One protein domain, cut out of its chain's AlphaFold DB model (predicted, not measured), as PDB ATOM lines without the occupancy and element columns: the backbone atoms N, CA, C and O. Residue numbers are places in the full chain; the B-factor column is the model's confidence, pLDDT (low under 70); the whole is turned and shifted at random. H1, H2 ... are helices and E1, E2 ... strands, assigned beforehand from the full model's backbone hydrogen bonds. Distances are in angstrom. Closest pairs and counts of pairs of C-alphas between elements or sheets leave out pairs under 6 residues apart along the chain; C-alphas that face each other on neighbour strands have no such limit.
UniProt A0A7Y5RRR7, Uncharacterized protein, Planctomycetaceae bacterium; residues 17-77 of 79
ATOM      1  N   ASP A  17       8.606  -6.297  15.771       73.94
ATOM      2  CA  ASP A  17       7.933  -7.441  16.397       73.94
ATOM      3  C   ASP A  17       6.527  -7.621  15.807       73.94
ATOM      4  O   ASP A  17       6.137  -8.727  15.449       73.94
ATOM      5  N   ILE A  18       5.804  -6.513  15.596       76.19
ATOM      6  CA  ILE A  18       4.474  -6.524  14.964       76.19
ATOM      7  C   ILE A  18       4.569  -7.029  13.517       76.19
ATOM      8  O   ILE A  18       3.779  -7.872  13.101       76.19
ATOM      9  N   LYS A  19       5.549  -6.550  12.741       78.12
ATOM     10  CA  LYS A  19       5.764  -7.011  11.358       78.12
ATOM     11  C   LYS A  19       6.102  -8.500  11.294       78.12
ATOM     12  O   LYS A  19       5.636  -9.177  10.382       78.12
ATOM     13  N   ARG A  20       6.894  -9.005  12.246       79.44
ATOM     14  CA  ARG A  20       7.228 -10.429  12.340       79.44
ATOM     15  C   ARG A  20       5.999 -11.270  12.677       79.44
ATOM     16  O   ARG A  20       5.733 -12.223  11.959       79.44
ATOM     17  N   GLU A  21       5.224 -10.883  13.688       80.00
ATOM     18  CA  GLU A  21       3.976 -11.572  14.057       80.00
ATOM     19  C   GLU A  21       2.986 -11.615  12.879       80.00
ATOM     20  O   GLU A  21       2.392 -12.657  12.598       80.00
ATOM     21  N   MET A  22       2.840 -10.506  12.145       81.06
ATOM     22  CA  MET A  22       1.985 -10.446  10.954       81.06
ATOM     23  C   MET A  22       2.485 -11.370   9.840       81.06
ATOM     24  O   MET A  22       1.685 -12.094   9.256       81.06
ATOM     25  N   LEU A  23       3.794 -11.390   9.573       81.19
ATOM     26  CA  LEU A  23       4.389 -12.279   8.574       81.19
ATOM     27  C   LEU A  23       4.222 -13.755   8.956       81.19
ATOM     28  O   LEU A  23       3.832 -14.560   8.117       81.19
ATOM     29  N   GLU A  24       4.474 -14.109  10.216       80.94
ATOM     30  CA  GLU A  24       4.287 -15.469  10.727       80.94
ATOM     31  C   GLU A  24       2.822 -15.913  10.628       80.94
ATOM     32  O   GLU A  24       2.549 -17.055  10.258       80.94
ATOM     33  N   SER A  25       1.874 -15.012  10.901       77.81
ATOM     34  CA  SER A  25       0.446 -15.277  10.703       77.81
ATOM     35  C   SER A  25       0.117 -15.490   9.225       77.81
ATOM     36  O   SER A  25      -0.503 -16.490   8.880       77.81
ATOM     37  N   SER A  26       0.599 -14.619   8.333       76.62
ATOM     38  CA  SER A  26       0.389 -14.769   6.889       76.62
ATOM     39  C   SER A  26       1.022 -16.048   6.334       76.62
ATOM     40  O   SER A  26       0.452 -16.684   5.455       76.62
ATOM     41  N   MET A  27       2.173 -16.484   6.857       76.56
ATOM     42  CA  MET A  27       2.811 -17.737   6.441       76.56
ATOM     43  C   MET A  27       2.032 -18.987   6.870       76.56
ATOM     44  O   MET A  27       2.093 -19.997   6.159       76.56
ATOM     45  N   LYS A  28       1.309 -18.924   7.999       75.31
ATOM     46  CA  LYS A  28       0.398 -19.989   8.458       75.31
ATOM     47  C   LYS A  28      -0.858 -20.102   7.597       75.31
ATOM     48  O   LYS A  28      -1.412 -21.189   7.504       75.31
ATOM     49  N   GLU A  29      -1.283 -19.006   6.976       77.50
ATOM     50  CA  GLU A  29      -2.441 -18.972   6.075       77.50
ATOM     51  C   GLU A  29      -2.110 -19.424   4.645       77.50
ATOM     52  O   GLU A  29      -3.016 -19.626   3.838       77.50
ATOM     53  N   LEU A  30      -0.825 -19.597   4.315       82.88
ATOM     54  CA  LEU A  30      -0.432 -20.132   3.016       82.88
ATOM     55  C   LEU A  30      -0.728 -21.640   2.929       82.88
ATOM     56  O   LEU A  30      -0.384 -22.373   3.864       82.88
ATOM     57  N   PRO A  31      -1.249 -22.116   1.783       87.44
ATOM     58  CA  PRO A  31      -1.474 -23.533   1.538       87.44
ATOM     59  C   PRO A  31      -0.214 -24.368   1.754       87.44
ATOM     60  O   PRO A  31       0.886 -23.993   1.339       87.44
ATOM     61  N   ASN A  32      -0.382 -25.526   2.389       91.19
ATOM     62  CA  ASN A  32       0.711 -26.458   2.651       91.19
ATOM     63  C   ASN A  32       0.844 -27.521   1.563       91.19
ATOM     64  O   ASN A  32       1.896 -28.150   1.467       91.19
ATOM     65  N   PHE A  33      -0.196 -27.714   0.752       94.12
ATOM     66  CA  PHE A  33      -0.250 -28.742  -0.275       94.12
ATOM     67  C   PHE A  33      -0.676 -28.155  -1.616       94.12
ATOM     68  O   PHE A  33      -1.572 -27.313  -1.692       94.12
ATOM     69  N   LEU A  34      -0.032 -28.635  -2.673       94.62
ATOM     70  CA  LEU A  34      -0.348 -28.333  -4.061       94.62
ATOM     71  C   LEU A  34      -0.602 -29.654  -4.781       94.62
ATOM     72  O   LEU A  34       0.288 -30.500  -4.839       94.62
ATOM     73  N   VAL A  35      -1.793 -29.814  -5.346       95.50
ATOM     74  CA  VAL A  35      -2.129 -30.914  -6.252       95.50
ATOM     75  C   VAL A  35      -2.102 -30.374  -7.672       95.50
ATOM     76  O   VAL A  35      -2.809 -29.418  -7.981       95.50
ATOM     77  N   THR A  36      -1.296 -30.975  -8.539       96.31
ATOM     78  CA  THR A  36      -1.251 -30.639  -9.961       96.31
ATOM     79  C   THR A  36      -1.743 -31.796 -10.806       96.31
ATOM     80  O   THR A  36      -1.394 -32.942 -10.525       96.31
ATOM     81  N   VAL A  37      -2.479 -31.490 -11.871       96.19
ATOM     82  CA  VAL A  37      -2.941 -32.471 -12.855       96.19
ATOM     83  C   VAL A  37      -2.424 -32.067 -14.223       96.19
ATOM     84  O   VAL A  37      -2.691 -30.953 -14.672       96.19
ATOM     85  N   LEU A  38      -1.672 -32.959 -14.859       93.88
ATOM     86  CA  LEU A  38      -1.201 -32.784 -16.222       93.88
ATOM     87  C   LEU A  38      -2.235 -33.358 -17.191       93.88
ATOM     88  O   LEU A  38      -2.466 -34.563 -17.212       93.88
ATOM     89  N   ASP A  39      -2.847 -32.491 -17.984       89.25
ATOM     90  CA  ASP A  39      -3.723 -32.866 -19.086       89.25
ATOM     91  C   ASP A  39      -3.006 -32.529 -20.400       89.25
ATOM     92  O   ASP A  39      -2.650 -31.374 -20.644       89.25
ATOM     93  N   ASP A  40      -2.757 -33.537 -21.237       83.31
ATOM     94  CA  ASP A  40      -1.996 -33.367 -22.482       83.31
ATOM     95  C   ASP A  40      -2.715 -32.460 -23.502       83.31
ATOM     96  O   ASP A  40      -2.064 -31.853 -24.354       83.31
ATOM     97  N   GLU A  41      -4.042 -32.324 -23.414       85.75
ATOM     98  CA  GLU A  41      -4.842 -31.481 -24.311       85.75
ATOM     99  C   GLU A  41      -5.075 -30.074 -23.745       85.75
ATOM    100  O   GLU A  41      -5.217 -29.109 -24.500       85.75
ATOM    101  N   ARG A  42      -5.148 -29.946 -22.415       83.25
ATOM    102  CA  ARG A  42      -5.623 -28.730 -21.732       83.25
ATOM    103  C   ARG A  42      -4.583 -28.053 -20.841       83.25
ATOM    104  O   ARG A  42      -4.812 -26.931 -20.387       83.25
ATOM    105  N   GLY A  43      -3.432 -28.685 -20.636       88.88
ATOM    106  CA  GLY A  43      -2.315 -28.158 -19.860       88.88
ATOM    107  C   GLY A  43      -2.347 -28.548 -18.381       88.88
ATOM    108  O   GLY A  43      -2.897 -29.572 -17.984       88.88
ATOM    109  N   LEU A  44      -1.688 -27.740 -17.548       93.25
ATOM    110  CA  LEU A  44      -1.496 -28.025 -16.126       93.25
ATOM    111  C   LEU A  44      -2.583 -27.357 -15.273       93.25
ATOM    112  O   LEU A  44      -2.661 -26.129 -15.212       93.25
ATOM    113  N   TYR A  45      -3.353 -28.158 -14.542       93.00
ATOM    114  CA  TYR A  45      -4.260 -27.680 -13.497       93.00
ATOM    115  C   TYR A  45      -3.579 -27.730 -12.130       93.00
ATOM    116  O   TYR A  45      -2.723 -28.579 -11.890       93.00
ATOM    117  N   SER A  46      -3.928 -26.809 -11.231       94.25
ATOM    118  CA  SER A  46      -3.317 -26.687  -9.901       94.25
ATOM    119  C   SER A  46      -4.357 -26.331  -8.841       94.25
ATOM    120  O   SER A  46      -5.115 -25.379  -9.011       94.25
ATOM    121  N   PHE A  47      -4.349 -27.073  -7.737       93.81
ATOM    122  CA  PHE A  47      -5.255 -26.925  -6.601       93.81
ATOM    123  C   PHE A  47      -4.447 -26.813  -5.310       93.81
ATOM    124  O   PHE A  47      -3.483 -27.552  -5.111       93.81
ATOM    125  N   TYR A  48      -4.840 -25.898  -4.430       94.12
ATOM    126  CA  TYR A  48      -4.114 -25.601  -3.199       94.12
ATOM    127  C   TYR A  48      -4.934 -26.002  -1.976       94.12
ATOM    128  O   TYR A  48      -6.114 -25.666  -1.894       94.12
ATOM    129  N   TYR A  49      -4.289 -26.664  -1.017       93.50
ATOM    130  CA  TYR A  49      -4.919 -27.146   0.212       93.50
ATOM    131  C   TYR A  49      -4.085 -26.803   1.442       93.50
ATOM    132  O   TYR A  49      -2.849 -26.772   1.405       93.50
ATOM    133  N   ASN A  50      -4.773 -26.574   2.556       91.38
ATOM    134  CA  ASN A  50      -4.134 -26.364   3.852       91.38
ATOM    135  C   ASN A  50      -3.839 -27.691   4.556       91.38
ATOM    136  O   ASN A  50      -2.825 -27.787   5.254       91.38
ATOM    137  N   ASP A  51      -4.690 -28.696   4.341       91.69
ATOM    138  CA  ASP A  51      -4.626 -30.002   4.987       91.69
ATOM    139  C   ASP A  51      -4.255 -31.134   4.013       91.69
ATOM    140  O   ASP A  51      -4.583 -31.113   2.824       91.69
ATOM    141  N   ARG A  52      -3.550 -32.144   4.534       93.44
ATOM    142  CA  ARG A  52      -3.099 -33.292   3.738       93.44
ATOM    143  C   ARG A  52      -4.252 -34.209   3.340       93.44
ATOM    144  O   ARG A  52      -4.188 -34.802   2.261       93.44
ATOM    145  N   SER A  53      -5.243 -34.386   4.216       96.06
ATOM    146  CA  SER A  53      -6.416 -35.225   3.964       96.06
ATOM    147  C   SER A  53      -7.202 -34.660   2.796       96.06
ATOM    148  O   SER A  53      -7.407 -35.379   1.829       96.06
ATOM    149  N   GLU A  54      -7.505 -33.359   2.812       95.69
ATOM    150  CA  GLU A  54      -8.226 -32.687   1.719       95.69
ATOM    151  C   GLU A  54      -7.500 -32.833   0.372       95.69
ATOM    152  O   GLU A  54      -8.108 -33.177  -0.643       95.69
ATOM    153  N   ALA A  55      -6.176 -32.630   0.362       96.00
ATOM    154  CA  ALA A  55      -5.369 -32.821  -0.839       96.00
ATOM    155  C   ALA A  55      -5.402 -34.279  -1.329       96.00
ATOM    156  O   ALA A  55      -5.482 -34.532  -2.529       96.00
ATOM    157  N   SER A  56      -5.357 -35.243  -0.406       96.81
ATOM    158  CA  SER A  56      -5.392 -36.671  -0.738       96.81
ATOM    159  C   SER A  56      -6.772 -37.101  -1.238       96.81
ATOM    160  O   SER A  56      -6.856 -37.839  -2.214       96.81
ATOM    161  N   GLU A  57      -7.846 -36.605  -0.625       97.69
ATOM    162  CA  GLU A  57      -9.227 -36.821  -1.063       97.69
ATOM    163  C   GLU A  57      -9.435 -36.300  -2.484       97.69
ATOM    164  O   GLU A  57      -9.975 -37.026  -3.315       97.69
ATOM    165  N   MET A  58      -8.915 -35.110  -2.808       95.88
ATOM    166  CA  MET A  58      -8.942 -34.600  -4.180       95.88
ATOM    167  C   MET A  58      -8.219 -35.539  -5.154       95.88
ATOM    168  O   MET A  58      -8.740 -35.820  -6.231       95.88
ATOM    169  N   VAL A  59      -7.037 -36.055  -4.795       96.62
ATOM    170  CA  VAL A  59      -6.316 -37.021  -5.646       96.62
ATOM    171  C   VAL A  59      -7.173 -38.261  -5.911       96.62
ATOM    172  O   VAL A  59      -7.274 -38.687  -7.060       96.62
ATOM    173  N   GLU A  60      -7.811 -38.828  -4.886       97.69
ATOM    174  CA  GLU A  60      -8.681 -39.996  -5.063       97.69
ATOM    175  C   GLU A  60      -9.931 -39.670  -5.895       97.69
ATOM    176  O   GLU A  60     -10.312 -40.468  -6.751       97.69
ATOM    177  N   SER A  61     -10.536 -38.490  -5.719       96.81
ATOM    178  CA  SER A  61     -11.651 -38.033  -6.556       96.81
ATOM    179  C   SER A  61     -11.252 -37.919  -8.027       96.81
ATOM    180  O   SER A  61     -11.963 -38.425  -8.888       96.81
ATOM    181  N   LEU A  62     -10.094 -37.329  -8.334       94.88
ATOM    182  CA  LEU A  62      -9.601 -37.211  -9.711       94.88
ATOM    183  C   LEU A  62      -9.347 -38.587 -10.341       94.88
ATOM    184  O   LEU A  62      -9.691 -38.810 -11.500       94.88
ATOM    185  N   VAL A  63      -8.793 -39.528  -9.572       96.38
ATOM    186  CA  VAL A  63      -8.611 -40.915 -10.026       96.38
ATOM    187  C   VAL A  63      -9.959 -41.597 -10.277       96.38
ATOM    188  O   VAL A  63     -10.100 -42.312 -11.268       96.38
ATOM    189  N   HIS A  64     -10.958 -41.361  -9.423       97.06
ATOM    190  CA  HIS A  64     -12.307 -41.901  -9.599       97.06
ATOM    191  C   HIS A  64     -13.005 -41.360 -10.858       97.06
ATOM    192  O   HIS A  64     -13.662 -42.125 -11.560       97.06
ATOM    193  N   GLU A  65     -12.785 -40.086 -11.190       94.31
ATOM    194  CA  GLU A  65     -13.252 -39.440 -12.428       94.31
ATOM    195  C   GLU A  65     -12.486 -39.904 -13.685       94.31
ATOM    196  O   GLU A  65     -12.782 -39.480 -14.802       94.31
ATOM    197  N   GLY A  66     -11.508 -40.802 -13.528       94.19
ATOM    198  CA  GLY A  66     -10.789 -41.434 -14.631       94.19
ATOM    199  C   GLY A  66      -9.463 -40.773 -14.993       94.19
ATOM    200  O   GLY A  66      -8.860 -41.161 -15.993       94.19
ATOM    201  N   ILE A  67      -8.969 -39.820 -14.195       93.12
ATOM    202  CA  ILE A  67      -7.645 -39.232 -14.412       93.12
ATOM    203  C   ILE A  67      -6.566 -40.228 -13.954       93.12
ATOM    204  O   ILE A  67      -6.528 -40.613 -12.782       93.12
ATOM    205  N   PRO A  68      -5.646 -40.648 -14.841       94.62
ATOM    206  CA  PRO A  68      -4.568 -41.556 -14.476       94.62
ATOM    207  C   PRO A  68      -3.687 -40.987 -13.358       94.62
ATOM    208  O   PRO A  68      -3.210 -39.855 -13.432       94.62
ATOM    209  N   ARG A  69      -3.401 -41.796 -12.330       95.06
ATOM    210  CA  ARG A  69      -2.639 -41.344 -11.152       95.06
ATOM    211  C   ARG A  69      -1.230 -40.842 -11.484       95.06
ATOM    212  O   ARG A  69      -0.707 -40.002 -10.767       95.06
ATOM    213  N   ASN A  70      -0.623 -41.322 -12.568       95.06
ATOM    214  CA  ASN A  70       0.684 -40.858 -13.046       95.06
ATOM    215  C   ASN A  70       0.663 -39.433 -13.624       95.06
ATOM    216  O   ASN A  70       1.729 -38.858 -13.815       95.06
ATOM    217  N   LEU A  71      -0.519 -38.879 -13.902       95.62
ATOM    218  CA  LEU A  71      -0.701 -37.492 -14.339       95.62
ATOM    219  C   LEU A  71      -0.976 -36.538 -13.171       95.62
ATOM    220  O   LEU A  71      -1.078 -35.330 -13.372       95.62
ATOM    221  N   ILE A  72      -1.094 -37.063 -11.950       96.75
ATOM    222  CA  ILE A  72      -1.388 -36.291 -10.748       96.75
ATOM    223  C   ILE A  72      -0.133 -36.248  -9.877       96.75
ATOM    224  O   ILE A  72       0.452 -37.282  -9.557       96.75
ATOM    225  N   ALA A  73       0.261 -35.055  -9.443       96.31
ATOM    226  CA  ALA A  73       1.333 -34.877  -8.472       96.31
ATOM    227  C   ALA A  73       0.829 -34.090  -7.265       96.31
ATOM    228  O   ALA A  73       0.063 -33.142  -7.407       96.31
ATOM    229  N   MET A  74       1.270 -34.486  -6.072       95.44
ATOM    230  CA  MET A  74       0.990 -33.777  -4.830       95.44
ATOM    231  C   MET A  74       2.310 -33.364  -4.190       95.44
ATOM    232  O   MET A  74       3.146 -34.207  -3.865       95.44
ATOM    233  N   TYR A  75       2.473 -32.065  -3.991       93.69
ATOM    234  CA  TYR A  75       3.629 -31.465  -3.345       93.69
ATOM    235  C   TYR A  75       3.225 -30.955  -1.971       93.69
ATOM    236  O   TYR A  75       2.127 -30.424  -1.801       93.69
ATOM    237  N   SER A  76       4.120 -31.089  -0.998       92.81
ATOM    238  CA  SER A  76       3.981 -30.456   0.307       92.81
ATOM    239  C   SER A  76       5.066 -29.408   0.502       92.81
ATOM    240  O   SER A  76       6.219 -29.585   0.095       92.81
ATOM    241  N   ARG A  77       4.706 -28.308   1.155       83.75
ATOM    242  CA  ARG A  77       5.676 -27.335   1.638       83.75
ATOM    243  C   ARG A  77       6.428 -27.961   2.811       83.75
ATOM    244  O   ARG A  77       5.833 -28.256   3.845       83.75
TER     245      ARG A  77
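What this domain is: This is residues 17 to 77 of the 79 residues of an uncharacterized protein of Planctomycetaceae bacterium (UniProt A0A7Y5RRR7). An antiparallel three-stranded sheet, order E2 E1 E3, has H2 packed along one face, making two layers. Residues 17 to 27 of H1 stick out as an arm. The 61 printed residues run H1, E1, E2, H2, E3, mixed in class, loose with a radius of gyration of the C-alphas of 14.9 A, spanning 49 by 23 by 13 A.

Where its parts are: H1, residues 17 to 28, begins at C-alpha 17 (7.933, -7.441, 16.397). E1 is residues 33 to 39, 19.6 A; E2, 43 to 49, 20.3 A; H2, 52 to 64, 18.4 A. E3, 72 to 76, ends at C-alpha 76 (3.981, -30.456, 0.307).

How they stand to each other: H1 is apart from E2, H2 and E3. Within hydrogen-bond range are N 35 and O 47, 2.8 A, in the hairpin E1 and E2, N 36 and O 73, 2.8 A, between E1 and E3, and every O i to N i+4 pair of H1 and H2. H2's height over the sheet is 9.2 A; its closest C-alpha pair with E1 is Ala 55 and Phe 33, 6.6 A. E2, H2, E3 form a split strand-helix-strand unit, E1 between its same-way strands, with a right-handed crossover.

The domain as a whole: The farthest C-alphas, Asp 17 and Gly 66, are 49.7 A apart. The printed part has no cut or long link; no printed residue is under 70 in pLDDT.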